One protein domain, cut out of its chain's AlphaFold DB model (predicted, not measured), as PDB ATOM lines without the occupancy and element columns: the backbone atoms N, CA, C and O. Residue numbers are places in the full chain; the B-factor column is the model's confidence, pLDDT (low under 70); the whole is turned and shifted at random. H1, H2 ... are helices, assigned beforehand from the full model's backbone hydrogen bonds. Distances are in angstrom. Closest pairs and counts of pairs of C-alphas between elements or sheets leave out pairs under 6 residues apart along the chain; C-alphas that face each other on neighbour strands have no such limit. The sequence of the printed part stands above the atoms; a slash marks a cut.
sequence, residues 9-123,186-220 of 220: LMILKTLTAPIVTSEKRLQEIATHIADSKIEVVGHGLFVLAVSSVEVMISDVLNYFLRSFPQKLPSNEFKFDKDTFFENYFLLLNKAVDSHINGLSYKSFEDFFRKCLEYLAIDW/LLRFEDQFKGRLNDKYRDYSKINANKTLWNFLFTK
ATOM      1  N   LEU A   9      27.742   3.109  49.440       89.56
ATOM      2  CA  LEU A   9      27.811   2.040  48.440       89.56
ATOM      3  C   LEU A   9      27.821   2.571  47.000       89.56
ATOM      4  O   LEU A   9      27.417   1.856  46.080       89.56
ATOM      5  N   MET A  10      28.259   3.814  46.783       94.19
ATOM      6  CA  MET A  10      28.438   4.354  45.438       94.19
ATOM      7  C   MET A  10      29.360   3.443  44.618       94.19
ATOM      8  O   MET A  10      30.376   2.943  45.104       94.19
ATOM      9  N   ILE A  11      29.016   3.253  43.345       95.81
ATOM     10  CA  ILE A  11      29.807   2.480  42.392       95.81
ATOM     11  C   ILE A  11      30.253   3.420  41.271       95.81
ATOM     12  O   ILE A  11      29.418   3.950  40.539       95.81
ATOM     13  N   LEU A  12      31.568   3.559  41.081       96.50
ATOM     14  CA  LEU A  12      32.180   4.386  40.036       96.50
ATOM     15  C   LEU A  12      31.617   4.057  38.650       96.50
ATOM     16  O   LEU A  12      31.231   4.955  37.914       96.50
ATOM     17  N   LYS A  13      31.477   2.765  38.320       96.50
ATOM     18  CA  LYS A  13      30.903   2.337  37.033       96.50
ATOM     19  C   LYS A  13      29.498   2.907  36.796       96.50
ATOM     20  O   LYS A  13      29.167   3.224  35.659       96.50
ATOM     21  N   THR A  14      28.682   3.008  37.845       97.00
ATOM     22  CA  THR A  14      27.333   3.581  37.761       97.00
ATOM     23  C   THR A  14      27.398   5.104  37.673       97.00
ATOM     24  O   THR A  14      26.680   5.682  36.867       97.00
ATOM     25  N   LEU A  15      28.316   5.743  38.411       97.38
ATOM     26  CA  LEU A  15      28.567   7.187  38.337       97.38
ATOM     27  C   LEU A  15      28.982   7.636  36.931       97.38
ATOM     28  O   LEU A  15      28.523   8.667  36.461       97.38
ATOM     29  N   THR A  16      29.813   6.854  36.237       97.88
ATOM     30  CA  THR A  16      30.283   7.172  34.877       97.88
ATOM     31  C   THR A  16      29.355   6.667  33.768       97.88
ATOM     32  O   THR A  16      29.608   6.937  32.595       97.88
ATOM     33  N   ALA A  17      28.301   5.909  34.089       98.00
ATOM     34  CA  ALA A  17      27.402   5.326  33.088       98.00
ATOM     35  C   ALA A  17      26.667   6.366  32.215       98.00
ATOM     36  O   ALA A  17      26.540   6.119  31.008       98.00
ATOM     37  N   PRO A  18      26.228   7.528  32.746       98.31
ATOM     38  CA  PRO A  18      25.640   8.575  31.913       98.31
ATOM     39  C   PRO A  18      26.627   9.127  30.880       98.31
ATOM     40  O   PRO A  18      26.234   9.387  29.748       98.31
ATOM     41  N   ILE A  19      27.917   9.220  31.234       98.31
ATOM     42  CA  ILE A  19      28.966   9.670  30.309       98.31
ATOM     43  C   ILE A  19      29.120   8.677  29.166       98.31
ATOM     44  O   ILE A  19      29.010   9.063  28.015       98.31
ATOM     45  N   VAL A  20      29.253   7.383  29.469       97.75
ATOM     46  CA  VAL A  20      29.363   6.337  28.433       97.75
ATOM     47  C   VAL A  20      28.142   6.322  27.504       97.75
ATOM     48  O   VAL A  20      28.259   6.082  26.303       97.75
ATOM     49  N   THR A  21      26.952   6.578  28.053       97.81
ATOM     50  CA  THR A  21      25.708   6.641  27.273       97.81
ATOM     51  C   THR A  21      25.696   7.850  26.338       97.81
ATOM     52  O   THR A  21      25.287   7.723  25.181       97.81
ATOM     53  N   SER A  22      26.156   9.006  26.822       98.12
ATOM     54  CA  SER A  22      26.278  10.224  26.022       98.12
ATOM     55  C   SER A  22      27.365  10.098  24.953       98.12
ATOM     56  O   SER A  22      27.058  10.311  23.784       98.12
ATOM     57  N   GLU A  23      28.557   9.596  25.298       97.38
ATOM     58  CA  GLU A  23      29.671   9.341  24.370       97.38
ATOM     59  C   GLU A  23      29.211   8.481  23.187       97.38
ATOM     60  O   GLU A  23      29.433   8.824  22.024       97.38
ATOM     61  N   LYS A  24      28.499   7.378  23.470       97.06
ATOM     62  CA  LYS A  24      27.949   6.499  22.431       97.06
ATOM     63  C   LYS A  24      27.006   7.260  21.498       97.06
ATOM     64  O   LYS A  24      27.107   7.125  20.280       97.06
ATOM     65  N   ARG A  25      26.111   8.076  22.056       96.69
ATOM     66  CA  ARG A  25      25.156   8.862  21.271       96.69
ATOM     67  C   ARG A  25      25.852   9.943  20.444       96.69
ATOM     68  O   ARG A  25      25.511  10.122  19.281       96.69
ATOM     69  N   LEU A  26      26.843  10.641  21.000       96.75
ATOM     70  CA  LEU A  26      27.639  11.622  20.258       96.75
ATOM     71  C   LEU A  26      28.418  10.959  19.113       96.75
ATOM     72  O   LEU A  26      28.493  11.525  18.023       96.75
ATOM     73  N   GLN A  27      28.925   9.742  19.317       94.88
ATOM     74  CA  GLN A  27      29.600   8.964  18.277       94.88
ATOM     75  C   GLN A  27      28.640   8.497  17.165       94.88
ATOM     76  O   GLN A  27      28.988   8.541  15.981       94.88
ATOM     77  N   GLU A  28      27.419   8.088  17.519       94.44
ATOM     78  CA  GLU A  28      26.351   7.786  16.553       94.44
ATOM     79  C   GLU A  28      26.004   9.032  15.721       94.44
ATOM     80  O   GLU A  28      25.970   8.974  14.490       94.44
ATOM     81  N   ILE A  29      25.847  10.189  16.373       93.88
ATOM     82  CA  ILE A  29      25.607  11.470  15.696       93.88
ATOM     83  C   ILE A  29      26.767  11.814  14.749       93.88
ATOM     84  O   ILE A  29      26.525  12.173  13.596       93.88
ATOM     85  N   ALA A  30      28.019  11.671  15.199       91.56
ATOM     86  CA  ALA A  30      29.209  11.927  14.386       91.56
ATOM     87  C   ALA A  30      29.235  11.073  13.109       91.56
ATOM     88  O   ALA A  30      29.599  11.569  12.041       91.56
ATOM     89  N   THR A  31      28.785   9.821  13.207       89.94
ATOM     90  CA  THR A  31      28.668   8.905  12.065       89.94
ATOM     91  C   THR A  31      27.609   9.402  11.076       89.94
ATOM     92  O   THR A  31      27.897   9.563   9.895       89.94
ATOM     93  N   HIS A  32      26.415   9.770  11.552       87.00
ATOM     94  CA  HIS A  32      25.333  10.262  10.687       87.00
ATOM     95  C   HIS A  32      25.614  11.617  10.022       87.00
ATOM     96  O   HIS A  32      25.063  11.912   8.960       87.00
ATOM     97  N   ILE A  33      26.478  12.446  10.606       84.25
ATOM     98  CA  ILE A  33      26.910  13.707   9.985       84.25
ATOM     99  C   ILE A  33      27.781  13.466   8.756       84.25
ATOM    100  O   ILE A  33      27.756  14.280   7.834       84.25
ATOM    101  N   ALA A  34      28.555  12.380   8.724       74.94
ATOM    102  CA  ALA A  34      29.354  12.043   7.549       74.94
ATOM    103  C   ALA A  34      28.465  11.751   6.326       74.94
ATOM    104  O   ALA A  34      28.834  12.098   5.204       74.94
ATOM    105  N   ASP A  35      27.272  11.202   6.568       75.88
ATOM    106  CA  ASP A  35      26.356  10.736   5.526       75.88
ATOM    107  C   ASP A  35      25.269  11.761   5.161       75.88
ATOM    108  O   ASP A  35      24.700  11.719   4.066       75.88
ATOM    109  N   SER A  36      24.959  12.700   6.059       74.25
ATOM    110  CA  SER A  36      23.870  13.660   5.863       74.25
ATOM    111  C   SER A  36      24.314  14.920   5.117       74.25
ATOM    112  O   SER A  36      25.266  15.599   5.495       74.25
ATOM    113  N   LYS A  37      23.546  15.298   4.087       76.31
ATOM    114  CA  LYS A  37      23.664  16.591   3.381       76.31
ATOM    115  C   LYS A  37      22.489  17.535   3.654       76.31
ATOM    116  O   LYS A  37      22.429  18.617   3.079       76.31
ATOM    117  N   ILE A  38      21.542  17.122   4.499       83.75
ATOM    118  CA  ILE A  38      20.300  17.860   4.753       83.75
ATOM    119  C   ILE A  38      20.482  18.732   5.996       83.75
ATOM    120  O   ILE A  38      20.703  18.226   7.097       83.75
ATOM    121  N   GLU A  39      20.342  20.046   5.829       83.00
ATOM    122  CA  GLU A  39      20.548  21.040   6.892       83.00
ATOM    123  C   GLU A  39      19.608  20.834   8.089       83.00
ATOM    124  O   GLU A  39      20.057  20.828   9.233       83.00
ATOM    125  N   VAL A  40      18.325  20.552   7.840       87.81
ATOM    126  CA  VAL A  40      17.329  20.283   8.896       87.81
ATOM    127  C   VAL A  40      17.734  19.092   9.770       87.81
ATOM    128  O   VAL A  40      17.577  19.130  10.990       87.81
ATOM    129  N   VAL A  41      18.309  18.050   9.164       90.69
ATOM    130  CA  VAL A  41      18.838  16.898   9.906       90.69
ATOM    131  C   VAL A  41      20.037  17.330  10.750       90.69
ATOM    132  O   VAL A  41      20.104  16.986  11.926       90.69
ATOM    133  N   GLY A  42      20.943  18.143  10.194       91.44
ATOM    134  CA  GLY A  42      22.073  18.718  10.931       91.44
ATOM    135  C   GLY A  42      21.640  19.532  12.156       91.44
ATOM    136  O   GLY A  42      22.192  19.352  13.240       91.44
ATOM    137  N   HIS A  43      20.603  20.359  12.024       94.19
ATOM    138  CA  HIS A  43      20.021  21.110  13.140       94.19
ATOM    139  C   HIS A  43      19.462  20.190  14.234       94.19
ATOM    140  O   HIS A  43      19.758  20.393  15.413       94.19
ATOM    141  N   GLY A  44      18.715  19.146  13.863       95.00
ATOM    142  CA  GLY A  44      18.204  18.162  14.823       95.00
ATOM    143  C   GLY A  44      19.323  17.421  15.562       95.00
ATOM    144  O   GLY A  44      19.293  17.302  16.789       95.00
ATOM    145  N   LEU A  45      20.354  16.990  14.831       95.56
ATOM    146  CA  LEU A  45      21.534  16.327  15.393       95.56
ATOM    147  C   LEU A  45      22.328  17.247  16.330       95.56
ATOM    148  O   LEU A  45      22.777  16.804  17.386       95.56
ATOM    149  N   PHE A  46      22.453  18.533  15.992       96.69
ATOM    150  CA  PHE A  46      23.090  19.531  16.849       96.69
ATOM    151  C   PHE A  46      22.356  19.686  18.184       96.69
ATOM    152  O   PHE A  46      22.973  19.619  19.248       96.69
ATOM    153  N   VAL A  47      21.030  19.843  18.141       97.19
ATOM    154  CA  VAL A  47      20.202  19.956  19.351       97.19
ATOM    155  C   VAL A  47      20.333  18.703  20.217       97.19
ATOM    156  O   VAL A  47      20.500  18.814  21.435       97.19
ATOM    157  N   LEU A  48      20.296  17.518  19.600       97.00
ATOM    158  CA  LEU A  48      20.423  16.246  20.308       97.00
ATOM    159  C   LEU A  48      21.796  16.094  20.975       97.00
ATOM    160  O   LEU A  48      21.863  15.645  22.120       97.00
ATOM    161  N   ALA A  49      22.873  16.500  20.298       97.75
ATOM    162  CA  ALA A  49      24.227  16.450  20.841       97.75
ATOM    163  C   ALA A  49      24.360  17.308  22.107       97.75
ATOM    164  O   ALA A  49      24.761  16.807  23.156       97.75
ATOM    165  N   VAL A  50      23.939  18.574  22.039       97.56
ATOM    166  CA  VAL A  50      23.993  19.492  23.190       97.56
ATOM    167  C   VAL A  50      23.137  18.979  24.348       97.56
ATOM    168  O   VAL A  50      23.603  18.932  25.485       97.56
ATOM    169  N   SER A  51      21.911  18.537  24.059       96.88
ATOM    170  CA  SER A  51      20.986  18.051  25.092       96.88
ATOM    171  C   SER A  51      21.506  16.786  25.783       96.88
ATOM    172  O   SER A  51      21.293  16.603  26.977       96.88
ATOM    173  N   SER A  52      22.220  15.920  25.059       97.75
ATOM    174  CA  SER A  52      22.781  14.684  25.624       97.75
ATOM    175  C   SER A  52      23.838  14.965  26.687       97.75
ATOM    176  O   SER A  52      23.814  14.341  27.745       97.75
ATOM    177  N   VAL A  53      24.677  15.975  26.455       97.50
ATOM    178  CA  VAL A  53      25.688  16.427  27.417       97.50
ATOM    179  C   VAL A  53      25.038  17.060  28.653       97.50
ATOM    180  O   VAL A  53      25.457  16.802  29.779       97.50
ATOM    181  N   GLU A  54      23.990  17.869  28.475       95.62
ATOM    182  CA  GLU A  54      23.263  18.480  29.600       95.62
ATOM    183  C   GLU A  54      22.604  17.433  30.504       95.62
ATOM    184  O   GLU A  54      22.724  17.498  31.733       95.62
ATOM    185  N   VAL A  55      21.935  16.451  29.893       95.94
ATOM    186  CA  VAL A  55      21.330  15.321  30.607       95.94
ATOM    187  C   VAL A  55      22.406  14.502  31.312       95.94
ATOM    188  O   VAL A  55      22.266  14.214  32.494       95.94
ATOM    189  N   MET A  56      23.522  14.216  30.641       97.69
ATOM    190  CA  MET A  56      24.636  13.468  31.222       97.69
ATOM    191  C   MET A  56      25.193  14.120  32.492       97.69
ATOM    192  O   MET A  56      25.351  13.431  33.499       97.69
ATOM    193  N   ILE A  57      25.440  15.435  32.493       97.06
ATOM    194  CA  ILE A  57      25.935  16.142  33.689       97.06
ATOM    195  C   ILE A  57      24.908  16.049  34.824       97.06
ATOM    196  O   ILE A  57      25.278  15.829  35.981       97.06
ATOM    197  N   SER A  58      23.625  16.199  34.486       95.94
ATOM    198  CA  SER A  58      22.521  16.129  35.446       95.94
ATOM    199  C   SER A  58      22.405  14.739  36.064       95.94
ATOM    200  O   SER A  58      22.322  14.629  37.284       95.94
ATOM    201  N   ASP A  59      22.498  13.682  35.258       97.00
ATOM    202  CA  ASP A  59      22.427  12.289  35.702       97.00
ATOM    203  C   ASP A  59      23.637  11.885  36.556       97.00
ATOM    204  O   ASP A  59      23.477  11.191  37.566       97.00
ATOM    205  N   VAL A  60      24.845  12.353  36.206       98.00
ATOM    206  CA  VAL A  60      26.053  12.162  37.032       98.00
ATOM    207  C   VAL A  60      25.841  12.778  38.413       98.00
ATOM    208  O   VAL A  60      26.054  12.114  39.434       98.00
ATOM    209  N   LEU A  61      25.390  14.035  38.460       96.69
ATOM    210  CA  LEU A  61      25.152  14.733  39.720       96.69
ATOM    211  C   LEU A  61      24.000  14.098  40.513       96.69
ATOM    212  O   LEU A  61      24.089  13.991  41.734       96.69
ATOM    213  N   ASN A  62      22.959  13.624  39.828       95.69
ATOM    214  CA  ASN A  62      21.815  12.941  40.425       95.69
ATOM    215  C   ASN A  62      22.242  11.670  41.152       95.69
ATOM    216  O   ASN A  62      21.993  11.523  42.353       95.69
ATOM    217  N   TYR A  63      22.969  10.793  40.460       96.44
ATOM    218  CA  TYR A  63      23.487   9.573  41.064       96.44
ATOM    219  C   TYR A  63      24.427   9.875  42.240       96.44
ATOM    220  O   TYR A  63      24.354   9.221  43.289       96.44
ATOM    221  N   PHE A  64      25.277  10.894  42.095       96.38
ATOM    222  CA  PHE A  64      26.187  11.310  43.151       96.38
ATOM    223  C   PHE A  64      25.447  11.810  44.400       96.38
ATOM    224  O   PHE A  64      25.701  11.313  45.494       96.38
ATOM    225  N   LEU A  65      24.498  12.738  44.265       93.88
ATOM    226  CA  LEU A  65      23.768  13.305  45.407       93.88
ATOM    227  C   LEU A  65      22.848  12.286  46.086       93.88
ATOM    228  O   LEU A  65      22.710  12.318  47.305       93.88
ATOM    229  N   ARG A  66      22.296  11.319  45.342       91.81
ATOM    230  CA  ARG A  66      21.587  10.171  45.939       91.81
ATOM    231  C   ARG A  66      22.519   9.276  46.754       91.81
ATOM    232  O   ARG A  66      22.094   8.695  47.748       91.81
ATOM    233  N   SER A  67      23.785   9.181  46.348       91.81
ATOM    234  CA  SER A  67      24.810   8.431  47.078       91.81
ATOM    235  C   SER A  67      25.390   9.214  48.263       91.81
ATOM    236  O   SER A  67      25.869   8.605  49.214       91.81
ATOM    237  N   PHE A  68      25.353  10.549  48.225       91.06
ATOM    238  CA  PHE A  68      25.848  11.448  49.276       91.06
ATOM    239  C   PHE A  68      24.778  12.482  49.677       91.06
ATOM    240  O   PHE A  68      24.990  13.685  49.489       91.06
ATOM    241  N   PRO A  69      23.637  12.049  50.247       88.19
ATOM    242  CA  PRO A  69      22.512  12.935  50.560       88.19
ATOM    243  C   PRO A  69      22.873  14.053  51.545       88.19
ATOM    244  O   PRO A  69      22.303  15.135  51.484       88.19
ATOM    245  N   GLN A  70      23.868  13.835  52.410       86.88
ATOM    246  CA  GLN A  70      24.385  14.831  53.351       86.88
ATOM    247  C   GLN A  70      25.019  16.059  52.684       86.88
ATOM    248  O   GLN A  70      25.257  17.059  53.353       86.88
ATOM    249  N   LYS A  71      25.338  15.985  51.385       89.69
ATOM    250  CA  LYS A  71      25.838  17.134  50.622       89.69
ATOM    251  C   LYS A  71      24.719  18.056  50.144       89.69
ATOM    252  O   LYS A  71      25.024  19.151  49.687       89.69
ATOM    253  N   LEU A  72      23.455  17.641  50.227       87.69
ATOM    254  CA  LEU A  72      22.340  18.504  49.861       87.69
ATOM    255  C   LEU A  72      22.192  19.656  50.870       87.69
ATOM    256  O   LEU A  72      22.333  19.439  52.076       87.69
ATOM    257  N   PRO A  73      21.869  20.876  50.410       84.62
ATOM    258  CA  PRO A  73      21.628  22.000  51.302       84.62
ATOM    259  C   PRO A  73      20.389  21.742  52.167       84.62
ATOM    260  O   PRO A  73      19.303  21.464  51.667       84.62
ATOM    261  N   SER A  74      20.534  21.887  53.484       71.25
ATOM    262  CA  SER A  74      19.491  21.569  54.473       71.25
ATOM    263  C   SER A  74      18.240  22.457  54.366       71.25
ATOM    264  O   SER A  74      17.194  22.133  54.920       71.25
ATOM    265  N   ASN A  75      18.353  23.585  53.664       66.75
ATOM    266  CA  ASN A  75      17.419  24.709  53.738       66.75
ATOM    267  C   ASN A  75      16.382  24.696  52.602       66.75
ATOM    268  O   ASN A  75      15.472  25.524  52.597       66.75
ATOM    269  N   GLU A  76      16.539  23.810  51.615       63.38
ATOM    270  CA  GLU A  76      15.758  23.837  50.370       63.38
ATOM    271  C   GLU A  76      14.565  22.868  50.372       63.38
ATOM    272  O   GLU A  76      13.707  22.950  49.493       63.38
ATOM    273  N   PHE A  77      14.444  21.997  51.378       67.50
ATOM    274  CA  PHE A  77      13.411  20.961  51.399       67.50
ATOM    275  C   PHE A  77      12.249  21.341  52.313       67.50
ATOM    276  O   PHE A  77      12.326  21.242  53.538       67.50
ATOM    277  N   LYS A  78      11.145  21.771  51.698       66.19
ATOM    278  CA  LYS A  78       9.848  21.906  52.367       66.19
ATOM    279  C   LYS A  78       9.034  20.648  52.089       66.19
ATOM    280  O   LYS A  78       8.635  20.425  50.951       66.19
ATOM    281  N   PHE A  79       8.803  19.845  53.120       67.31
ATOM    282  CA  PHE A  79       7.891  18.706  53.054       67.31
ATOM    283  C   PHE A  79       6.482  19.172  53.434       67.31
ATOM    284  O   PHE A  79       6.305  19.878  54.431       67.31
ATOM    285  N   ASP A  80       5.492  18.834  52.611       70.56
ATOM    286  CA  ASP A  80       4.079  19.004  52.953       70.56
ATOM    287  C   ASP A  80       3.627  17.921  53.958       70.56
ATOM    288  O   ASP A  80       4.406  17.080  54.405       70.56
ATOM    289  N   LYS A  81       2.359  17.944  54.376       66.69
ATOM    290  CA  LYS A  81       1.845  16.911  55.293       66.69
ATOM    291  C   LYS A  81       1.658  15.553  54.610       66.69
ATOM    292  O   LYS A  81       1.707  14.533  55.292       66.69
ATOM    293  N   ASP A  82       1.479  15.537  53.294       71.06
ATOM    294  CA  ASP A  82       1.192  14.330  52.518       71.06
ATOM    295  C   ASP A  82       2.468  13.501  52.273       71.06
ATOM    296  O   ASP A  82       2.431  12.271  52.222       71.06
ATOM    297  N   THR A  83       3.627  14.160  52.253       67.38
ATOM    298  CA  THR A  83       4.963  13.560  52.129       67.38
ATOM    299  C   THR A  83       5.390  12.762  53.363       67.38
ATOM    300  O   THR A  83       6.300  11.941  53.261       67.38
ATOM    301  N   PHE A  84       4.712  12.893  54.510       63.47
ATOM    302  CA  PHE A  84       5.010  12.083  55.703       63.47
ATOM    303  C   PHE A  84       4.703  10.592  55.530       63.47
ATOM    304  O   PHE A  84       5.270   9.770  56.250       63.47
ATOM    305  N   PHE A  85       3.826  10.232  54.592       73.56
ATOM    306  CA  PHE A  85       3.509   8.832  54.301       73.56
ATOM    307  C   PHE A  85       4.453   8.207  53.265       73.56
ATOM    308  O   PHE A  85       4.370   7.008  52.994       73.56
ATOM    309  N   GLU A  86       5.356   8.995  52.680       74.06
ATOM    310  CA  GLU A  86       6.291   8.515  51.671       74.06
ATOM    311  C   GLU A  86       7.510   7.834  52.304       74.06
ATOM    312  O   GLU A  86       8.025   8.234  53.348       74.06
ATOM    313  N   ASN A  87       8.017   6.789  51.644       80.44
ATOM    314  CA  ASN A  87       9.273   6.165  52.049       80.44
ATOM    315  C   ASN A  87      10.432   7.165  51.870       80.44
ATOM    316  O   ASN A  87      10.503   7.863  50.857       80.44
ATOM    317  N   TYR A  88      11.382   7.160  52.811       79.31
ATOM    318  CA  TYR A  88      12.645   7.903  52.761       79.31
ATOM    319  C   TYR A  88      13.303   7.948  51.370       79.31
ATOM    320  O   TYR A  88      13.731   9.012  50.931       79.31
ATOM    321  N   PHE A  89      13.357   6.826  50.643       79.94
ATOM    322  CA  PHE A  89      13.953   6.784  49.302       79.94
ATOM    323  C   PHE A  89      13.211   7.661  48.287       79.94
ATOM    324  O   PHE A  89      13.844   8.299  47.448       79.94
ATOM    325  N   LEU A  90      11.879   7.709  48.358       83.19
ATOM    326  CA  LEU A  90      11.066   8.536  47.468       83.19
ATOM    327  C   LEU A  90      11.262  10.022  47.786       83.19
ATOM    328  O   LEU A  90      11.464  10.821  46.871       83.19
ATOM    329  N   LEU A  91      11.296  10.363  49.077       84.19
ATOM    330  CA  LEU A  91      11.571  11.720  49.552       84.19
ATOM    331  C   LEU A  91      12.958  12.197  49.124       84.19
ATOM    332  O   LEU A  91      13.096  13.308  48.615       84.19
ATOM    333  N   LEU A  92      13.972  11.341  49.262       85.81
ATOM    334  CA  LEU A  92      15.329  11.644  48.818       85.81
ATOM    335  C   LEU A  92      15.391  11.867  47.304       85.81
ATOM    336  O   LEU A  92      16.008  12.831  46.859       85.81
ATOM    337  N   ASN A  93      14.741  11.014  46.509       87.31
ATOM    338  CA  ASN A  93      14.721  11.179  45.055       87.31
ATOM    339  C   ASN A  93      14.080  12.514  44.663       87.31
ATOM    340  O   ASN A  93      14.686  13.274  43.916       87.31
ATOM    341  N   LYS A  94      12.916  12.849  45.235       87.50
ATOM    342  CA  LYS A  94      12.249  14.137  44.992       87.50
ATOM    343  C   LYS A  94      13.118  15.328  45.396       87.50
ATOM    344  O   LYS A  94      13.188  16.305  44.656       87.50
ATOM    345  N   ALA A  95      13.783  15.238  46.546       88.38
ATOM    346  CA  ALA A  95      14.697  16.264  47.035       88.38
ATOM    347  C   ALA A  95      15.863  16.489  46.055       88.38
ATOM    348  O   ALA A  95      16.101  17.614  45.617       88.38
ATOM    349  N   VAL A  96      16.546  15.416  45.647       91.31
ATOM    350  CA  VAL A  96      17.651  15.493  44.680       91.31
ATOM    351  C   VAL A  96      17.173  16.040  43.336       91.31
ATOM    352  O   VAL A  96      17.807  16.940  42.788       91.31
ATOM    353  N   ASP A  97      16.051  15.537  42.819       90.50
ATOM    354  CA  ASP A  97      15.520  15.938  41.516       90.50
ATOM    355  C   ASP A  97      15.114  17.423  41.526       90.50
ATOM    356  O   ASP A  97      15.475  18.172  40.619       90.50
ATOM    357  N   SER A  98      14.438  17.887  42.583       89.31
ATOM    358  CA  SER A  98      14.080  19.299  42.755       89.31
ATOM    359  C   SER A  98      15.315  20.200  42.820       89.31
ATOM    360  O   SER A  98      15.364  21.227  42.139       89.31
ATOM    361  N   HIS A  99      16.338  19.788  43.573       91.19
ATOM    362  CA  HIS A  99      17.584  20.537  43.698       91.19
ATOM    363  C   HIS A  99      18.321  20.646  42.355       91.19
ATOM    364  O   HIS A  99      18.702  21.741  41.935       91.19
ATOM    365  N   ILE A 100      18.480  19.530  41.635       91.56
ATOM    366  CA  ILE A 100      19.152  19.513  40.328       91.56
ATOM    367  C   ILE A 100      18.374  20.326  39.299       91.56
ATOM    368  O   ILE A 100      18.987  21.112  38.577       91.56
ATOM    369  N   ASN A 101      17.045  20.216  39.277       89.19
ATOM    370  CA  ASN A 101      16.206  21.041  38.411       89.19
ATOM    371  C   ASN A 101      16.439  22.530  38.696       89.19
ATOM    372  O   ASN A 101      16.714  23.291  37.769       89.19
ATOM    373  N   GLY A 102      16.446  22.936  39.971       89.06
ATOM    374  CA  GLY A 102      16.754  24.306  40.388       89.06
ATOM    375  C   GLY A 102      18.129  24.800  39.923       89.06
ATOM    376  O   GLY A 102      18.268  25.952  39.508       89.06
ATOM    377  N   LEU A 103      19.147  23.935  39.938       88.75
ATOM    378  CA  LEU A 103      20.470  24.270  39.408       88.75
ATOM    379  C   LEU A 103      20.497  24.340  37.876       88.75
ATOM    380  O   LEU A 103      21.177  25.204  37.330       88.75
ATOM    381  N   SER A 104      19.758  23.467  37.187       81.88
ATOM    382  CA  SER A 104      19.730  23.388  35.720       81.88
ATOM    383  C   SER A 104      19.111  24.622  35.051       81.88
ATOM    384  O   SER A 104      19.458  24.937  33.914       81.88
ATOM    385  N   TYR A 105      18.254  25.360  35.771       81.38
ATOM    386  CA  TYR A 105      17.708  26.647  35.325       81.38
ATOM    387  C   TYR A 105      18.741  27.782  35.318       81.38
ATOM    388  O   TYR A 105      18.501  28.825  34.707       81.38
ATOM    389  N   LYS A 106      19.878  27.612  36.002       87.06
ATOM    390  CA  LYS A 106      20.967  28.597  36.002       87.06
ATOM    391  C   LYS A 106      21.788  28.496  34.715       87.06
ATOM    392  O   LYS A 106      21.564  27.641  33.857       87.06
ATOM    393  N   SER A 107      22.770  29.385  34.567       87.00
ATOM    394  CA  SER A 107      23.700  29.295  33.445       87.00
ATOM    395  C   SER A 107      24.455  27.957  33.473       87.00
ATOM    396  O   SER A 107      24.679  27.372  34.534       87.00
ATOM    397  N   PHE A 108      24.884  27.469  32.303       88.81
ATOM    398  CA  PHE A 108      25.719  26.262  32.218       88.81
ATOM    399  C   PHE A 108      26.965  26.360  33.101       88.81
ATOM    400  O   PHE A 108      27.362  25.386  33.732       88.81
ATOM    401  N   GLU A 109      27.567  27.546  33.134       90.44
ATOM    402  CA  GLU A 109      28.739  27.834  33.944       90.44
ATOM    403  C   GLU A 109      28.450  27.637  35.432       90.44
ATOM    404  O   GLU A 109      29.178  26.899  36.093       90.44
ATOM    405  N   ASP A 110      27.367  28.224  35.941       91.88
ATOM    406  CA  ASP A 110      26.990  28.085  37.349       91.88
ATOM    407  C   ASP A 110      26.650  26.637  37.694       91.88
ATOM    408  O   ASP A 110      27.103  26.114  38.717       91.88
ATOM    409  N   PHE A 111      25.883  25.976  36.824       93.44
ATOM    410  CA  PHE A 111      25.496  24.583  37.007       93.44
ATOM    411  C   PHE A 111      26.718  23.665  37.054       93.44
ATOM    412  O   PHE A 111      26.872  22.879  37.991       93.44
ATOM    413  N   PHE A 112      27.624  23.788  36.084       95.25
ATOM    414  CA  PHE A 112      28.793  22.922  36.012       95.25
ATOM    415  C   PHE A 112      29.810  23.227  37.118       95.25
ATOM    416  O   PHE A 112      30.374  22.297  37.691       95.25
ATOM    417  N   ARG A 113      29.991  24.498  37.510       94.75
ATOM    418  CA  ARG A 113      30.796  24.854  38.694       94.75
ATOM    419  C   ARG A 113      30.249  24.196  39.957       94.75
ATOM    420  O   ARG A 113      31.020  23.601  40.705       94.75
ATOM    421  N   LYS A 114      28.929  24.241  40.164       94.44
ATOM    422  CA  LYS A 114      28.282  23.558  41.293       94.44
ATOM    423  C   LYS A 114      28.435  22.040  41.216       94.44
ATOM    424  O   LYS A 114      28.679  21.409  42.239       94.44
ATOM    425  N   CYS A 115      28.360  21.461  40.022       95.62
ATOM    426  CA  CYS A 115      28.632  20.040  39.812       95.62
ATOM    427  C   CYS A 115      30.056  19.665  40.264       95.62
ATOM    428  O   CYS A 115      30.223  18.745  41.066       95.62
ATOM    429  N   LEU A 116      31.076  20.420  39.839       96.75
ATOM    430  CA  LEU A 116      32.468  20.205  40.260       96.75
ATOM    431  C   LEU A 116      32.661  20.373  41.774       96.75
ATOM    432  O   LEU A 116      33.368  19.572  42.387       96.75
ATOM    433  N   GLU A 117      32.005  21.366  42.380       95.81
ATOM    434  CA  GLU A 117      32.012  21.602  43.830       95.81
ATOM    435  C   GLU A 117      31.444  20.398  44.595       95.81
ATOM    436  O   GLU A 117      32.106  19.859  45.487       95.81
ATOM    437  N   TYR A 118      30.267  19.898  44.201       95.94
ATOM    438  CA  TYR A 118      29.678  18.704  44.814       95.94
ATOM    439  C   TYR A 118      30.568  17.477  44.654       95.94
ATOM    440  O   TYR A 118      30.793  16.741  45.624       95.94
ATOM    441  N   LEU A 119      31.116  17.276  43.458       96.38
ATOM    442  CA  LEU A 119      32.010  16.167  43.148       96.38
ATOM    443  C   LEU A 119      33.410  16.339  43.755       96.38
ATOM    444  O   LEU A 119      34.212  15.409  43.676       96.38
ATOM    445  N   ALA A 120      33.720  17.486  44.367       96.44
ATOM    446  CA  ALA A 120      35.050  17.820  44.873       96.44
ATOM    447  C   ALA A 120      36.162  17.537  43.837       96.44
ATOM    448  O   ALA A 120      37.210  16.962  44.173       96.44
ATOM    449  N   ILE A 121      35.894  17.889  42.574       96.62
ATOM    450  CA  ILE A 121      36.828  17.785  41.449       96.62
ATOM    451  C   ILE A 121      37.436  19.160  41.208       96.62
ATOM    452  O   ILE A 121      36.716  20.125  40.965       96.62
ATOM    453  N   ASP A 122      38.764  19.225  41.221       94.62
ATOM    454  CA  ASP A 122      39.489  20.424  40.817       94.62
ATOM    455  C   ASP A 122      39.738  20.423  39.301       94.62
ATOM    456  O   ASP A 122      40.225  19.442  38.724       94.62
ATOM    457  N   TRP A 123      39.362  21.523  38.645       95.62
ATOM    458  CA  TRP A 123      39.530  21.726  37.205       95.62
ATOM    459  C   TRP A 123      39.681  23.223  36.877       95.62
ATOM    460  O   TRP A 123      38.809  23.825  36.242       95.62
ATOM    461  N   LEU A 186      32.570  18.638  22.613       98.25
ATOM    462  CA  LEU A 186      31.719  17.898  23.552       98.25
ATOM    463  C   LEU A 186      32.308  16.523  23.913       98.25
ATOM    464  O   LEU A 186      32.355  16.187  25.092       98.25
ATOM    465  N   LEU A 187      32.829  15.772  22.940       97.94
ATOM    466  CA  LEU A 187      33.468  14.469  23.165       97.94
ATOM    467  C   LEU A 187      34.745  14.594  24.004       97.94
ATOM    468  O   LEU A 187      34.944  13.844  24.957       97.94
ATOM    469  N   ARG A 188      35.605  15.572  23.695       98.06
ATOM    470  CA  ARG A 188      36.832  15.818  24.474       98.06
ATOM    471  C   ARG A 188      36.525  16.285  25.893       98.06
ATOM    472  O   ARG A 188      37.266  15.958  26.820       98.06
ATOM    473  N   PHE A 189      35.450  17.051  26.063       98.06
ATOM    474  CA  PHE A 189      34.942  17.412  27.379       98.06
ATOM    475  C   PHE A 189      34.512  16.171  28.174       98.06
ATOM    476  O   PHE A 189      34.947  16.018  29.317       98.06
ATOM    477  N   GLU A 190      33.701  15.291  27.580       97.81
ATOM    478  CA  GLU A 190      33.225  14.058  28.220       97.81
ATOM    479  C   GLU A 190      34.378  13.147  28.641       97.81
ATOM    480  O   GLU A 190      34.413  12.701  29.791       97.81
ATOM    481  N   ASP A 191      35.361  12.954  27.761       97.88
ATOM    482  CA  ASP A 191      36.541  12.136  28.042       97.88
ATOM    483  C   ASP A 191      37.348  12.684  29.232       97.88
ATOM    484  O   ASP A 191      37.626  11.962  30.194       97.88
ATOM    485  N   GLN A 192      37.642  13.992  29.244       97.94
ATOM    486  CA  GLN A 192      38.364  14.600  30.365       97.94
ATOM    487  C   GLN A 192      37.555  14.588  31.664       97.94
ATOM    488  O   GLN A 192      38.120  14.365  32.740       97.94
ATOM    489  N   PHE A 193      36.242  14.806  31.592       98.19
ATOM    490  CA  PHE A 193      35.387  14.747  32.772       98.19
ATOM    491  C   PHE A 193      35.338  13.327  33.352       98.19
ATOM    492  O   PHE A 193      35.500  13.145  34.564       98.19
ATOM    493  N   LYS A 194      35.222  12.310  32.490       98.19
ATOM    494  CA  LYS A 194      35.279  10.891  32.866       98.19
ATOM    495  C   LYS A 194      36.618  10.516  33.486       98.19
ATOM    496  O   LYS A 194      36.630   9.849  34.519       98.19
ATOM    497  N   GLY A 195      37.731  10.968  32.903       97.88
ATOM    498  CA  GLY A 195      39.074  10.768  33.455       97.88
ATOM    499  C   GLY A 195      39.180  11.277  34.893       97.88
ATOM    500  O   GLY A 195      39.547  10.526  35.794       97.88
ATOM    501  N   ARG A 196      38.720  12.508  35.145       97.69
ATOM    502  CA  ARG A 196      38.726  13.103  36.492       97.69
ATOM    503  C   ARG A 196      37.850  12.353  37.492       97.69
ATOM    504  O   ARG A 196      38.239  12.209  38.651       97.69
ATOM    505  N   LEU A 197      36.682  11.869  37.067       97.81
ATOM    506  CA  LEU A 197      35.817  11.034  37.909       97.81
ATOM    507  C   LEU A 197      36.484   9.700  38.251       97.81
ATOM    508  O   LEU A 197      36.461   9.291  39.412       97.81
ATOM    509  N   ASN A 198      37.103   9.051  37.264       97.38
ATOM    510  CA  ASN A 198      37.829   7.801  37.468       97.38
ATOM    511  C   ASN A 198      38.988   7.984  38.449       97.38
ATOM    512  O   ASN A 198      39.123   7.182  39.369       97.38
ATOM    513  N   ASP A 199      39.769   9.054  38.310       96.69
ATOM    514  CA  ASP A 199      40.889   9.341  39.207       96.69
ATOM    515  C   ASP A 199      40.411   9.606  40.639       96.69
ATOM    516  O   ASP A 199      40.936   9.027  41.594       96.69
ATOM    517  N   LYS A 200      39.376  10.443  40.797       96.56
ATOM    518  CA  LYS A 200      38.841  10.842  42.108       96.56
ATOM    519  C   LYS A 200      38.177   9.686  42.854       96.56
ATOM    520  O   LYS A 200      38.296   9.599  44.074       96.56
ATOM    521  N   TYR A 201      37.453   8.831  42.136       96.06
ATOM    522  CA  TYR A 201      36.572   7.816  42.716       96.06
ATOM    523  C   TYR A 201      37.008   6.378  42.400       96.06
ATOM    524  O   TYR A 201      36.205   5.456  42.538       96.06
ATOM    525  N   ARG A 202      38.278   6.162  42.024       94.69
ATOM    526  CA  ARG A 202      38.858   4.844  41.682       94.69
ATOM    527  C   ARG A 202      38.547   3.731  42.686       94.69
ATOM    528  O   ARG A 202      38.357   2.582  42.292       94.69
ATOM    529  N   ASP A 203      38.456   4.070  43.969       93.69
ATOM    530  CA  ASP A 203      38.249   3.096  45.041       93.69
ATOM    531  C   ASP A 203      36.773   2.704  45.229       93.69
ATOM    532  O   ASP A 203      36.481   1.719  45.911       93.69
ATOM    533  N   TYR A 204      35.830   3.388  44.575       93.62
ATOM    534  CA  TYR A 204      34.396   3.075  44.613       93.62
ATOM    535  C   TYR A 204      34.045   1.930  43.652       93.62
ATOM    536  O   TYR A 204      33.265   2.062  42.708       93.62
ATOM    537  N   SER A 205      34.654   0.767  43.878       93.44
ATOM    538  CA  SER A 205      34.382  -0.459  43.127       93.44
ATOM    539  C   SER A 205      33.281  -1.295  43.784       93.44
ATOM    540  O   SER A 205      33.064  -1.226  44.993       93.44
ATOM    541  N   LYS A 206      32.630  -2.176  43.008       91.25
ATOM    542  CA  LYS A 206      31.671  -3.161  43.553       91.25
ATOM    543  C   LYS A 206      32.290  -4.028  44.657       91.25
ATOM    544  O   LYS A 206      31.621  -4.364  45.626       91.25
ATOM    545  N   ILE A 207      33.567  -4.384  44.501       91.94
ATOM    546  CA  ILE A 207      34.302  -5.197  45.474       91.94
ATOM    547  C   ILE A 207      34.453  -4.428  46.786       91.94
ATOM    548  O   ILE A 207      34.159  -4.976  47.845       91.94
ATOM    549  N   ASN A 208      34.866  -3.161  46.722       91.50
ATOM    550  CA  ASN A 208      35.022  -2.341  47.920       91.50
ATOM    551  C   ASN A 208      33.673  -2.045  48.578       91.50
ATOM    552  O   ASN A 208      33.572  -2.199  49.787       91.50
ATOM    553  N   ALA A 209      32.623  -1.746  47.806       90.81
ATOM    554  CA  ALA A 209      31.273  -1.574  48.344       90.81
ATOM    555  C   ALA A 209      30.809  -2.812  49.140       90.81
ATOM    556  O   ALA A 209      30.341  -2.679  50.270       90.81
ATOM    557  N   ASN A 210      31.018  -4.021  48.604       90.88
ATOM    558  CA  ASN A 210      30.689  -5.266  49.305       90.88
ATOM    559  C   ASN A 210      31.529  -5.474  50.573       90.88
ATOM    560  O   ASN A 210      30.983  -5.885  51.594       90.88
ATOM    561  N   LYS A 211      32.835  -5.175  50.536       90.31
ATOM    562  CA  LYS A 211      33.706  -5.253  51.724       90.31
ATOM    563  C   LYS A 211      33.244  -4.291  52.819       90.31
ATOM    564  O   LYS A 211      33.139  -4.691  53.973       90.31
ATOM    565  N   THR A 212      32.933  -3.048  52.458       89.88
ATOM    566  CA  THR A 212      32.441  -2.034  53.399       89.88
ATOM    567  C   THR A 212      31.111  -2.461  54.016       89.88
ATOM    568  O   THR A 212      30.947  -2.376  55.232       89.88
ATOM    569  N   LEU A 213      30.182  -2.977  53.204       90.88
ATOM    570  CA  LEU A 213      28.903  -3.493  53.690       90.88
ATOM    571  C   LEU A 213      29.088  -4.685  54.638       90.88
ATOM    572  O   LEU A 213      28.467  -4.727  55.696       90.88
ATOM    573  N   TRP A 214      29.954  -5.634  54.278       91.38
ATOM    574  CA  TRP A 214      30.249  -6.795  55.114       91.38
ATOM    575  C   TRP A 214      30.791  -6.379  56.482       91.38
ATOM    576  O   TRP A 214      30.256  -6.799  57.506       91.38
ATOM    577  N   ASN A 215      31.802  -5.508  56.503       90.44
ATOM    578  CA  ASN A 215      32.408  -5.032  57.746       90.44
ATOM    579  C   ASN A 215      31.389  -4.315  58.639       90.44
ATOM    580  O   ASN A 215      31.380  -4.510  59.852       90.44
ATOM    581  N   PHE A 216      30.499  -3.524  58.038       89.31
ATOM    582  CA  PHE A 216      29.431  -2.836  58.758       89.31
ATOM    583  C   PHE A 216      28.420  -3.798  59.404       89.31
ATOM    584  O   PHE A 216      27.957  -3.543  60.517       89.31
ATOM    585  N   LEU A 217      28.063  -4.886  58.713       90.12
ATOM    586  CA  LEU A 217      27.058  -5.847  59.179       90.12
ATOM    587  C   LEU A 217      27.610  -6.863  60.185       90.12
ATOM    588  O   LEU A 217      26.897  -7.237  61.113       90.12
ATOM    589  N   PHE A 218      28.846  -7.326  59.990       90.38
ATOM    590  CA  PHE A 218      29.357  -8.530  60.656       90.38
ATOM    591  C   PHE A 218      30.606  -8.310  61.508       90.38
ATOM    592  O   PHE A 218      31.041  -9.241  62.177       90.38
ATOM    593  N   THR A 219      31.220  -7.127  61.467       77.75
ATOM    594  CA  THR A 219      32.509  -6.865  62.136       77.75
ATOM    595  C   THR A 219      32.417  -5.711  63.135       77.75
ATOM    596  O   THR A 219      33.421  -5.063  63.422       77.75
ATOM    597  N   LYS A 220      31.211  -5.454  63.659       56.12
ATOM    598  CA  LYS A 220      31.034  -4.620  64.853       56.12
ATOM    599  C   LYS A 220      31.616  -5.297  66.085       56.12
ATOM    600  O   LYS A 220      31.308  -6.493  66.283       56.12
TER     601      LYS A 220
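AT A GLANCE: This is residues 9 to 123 and 186 to 220 of the 220 residues of an uncharacterized protein of Geobacteraceae bacterium (UniProt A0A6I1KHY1). What shape is seen first? A long helical hairpin, H2 and H3, runs along the long axis, with H7 packed beside part of it and H5 and H6 packed on H3 within residues 57 to 66. Residues 34 to 40 stick out at the hairpin's turn, and residues 214 to 220, of which 214 to 218 belong to H8, at the other end. What is it made of? The 150 printed residues include eight named helices, H1 to H8 in order, and no named strand; the whole is all helix and loose, with a radius of gyration of the C-alphas of 18.5 A and spans of 64 by 40 by 28 A.

IN THESE COORDINATES: Where are the first helices? H1 is residues 12 to 15, from C-alpha 12 at (32.180, 4.386, 40.036); H2 is 17 to 35, 28.1 A long; H3 is 39 to 67, 42.3 A. Which follow? H4 is 82 to 85, H5 88 to 104, H6 108 to 119, H7 186 to 201, and H8 206 to 218, ending at (29.357, -8.530, 60.656).

HOW THE PARTS SIT: What does H3 touch? H3, the hub, touches H1, H2, H5, H6 and H7; its closest C-alphas to H2 are Met 56 and Pro 18, 5.0 A, at a shallow tilt of 8 degrees, opposite ways. H5 touches H3 at a steep tilt of 45 degrees, closest at the C-alphas of Val 96 and Asn 62, 6.5 A. Where is H7? H2, H3 and H7 form a bundle, helices side by side, though H3 and H7 only just touch, with 3 pairs of C-alphas within 8 A, the closest Val 53 and Leu 186, 7.3 A. H4 and H8 touch no helix. Are the backbones helical? Every O i to N i+4 pair is within hydrogen-bond range in H3, H5, H6, H7 and H8, and 13 of 15 in H2; H1 and H4 are too short for such a pair.

THE WHOLE: Is anything missing? Residues 124 to 185 are not printed, and C-alphas 123 and 186 are 16.2 A apart across the cut. Where is confidence low? The model's pLDDT is under 70 at residues 75 to 79, 81, 83 to 84 and 220; the long link from H3 to H4 holds 14 residues.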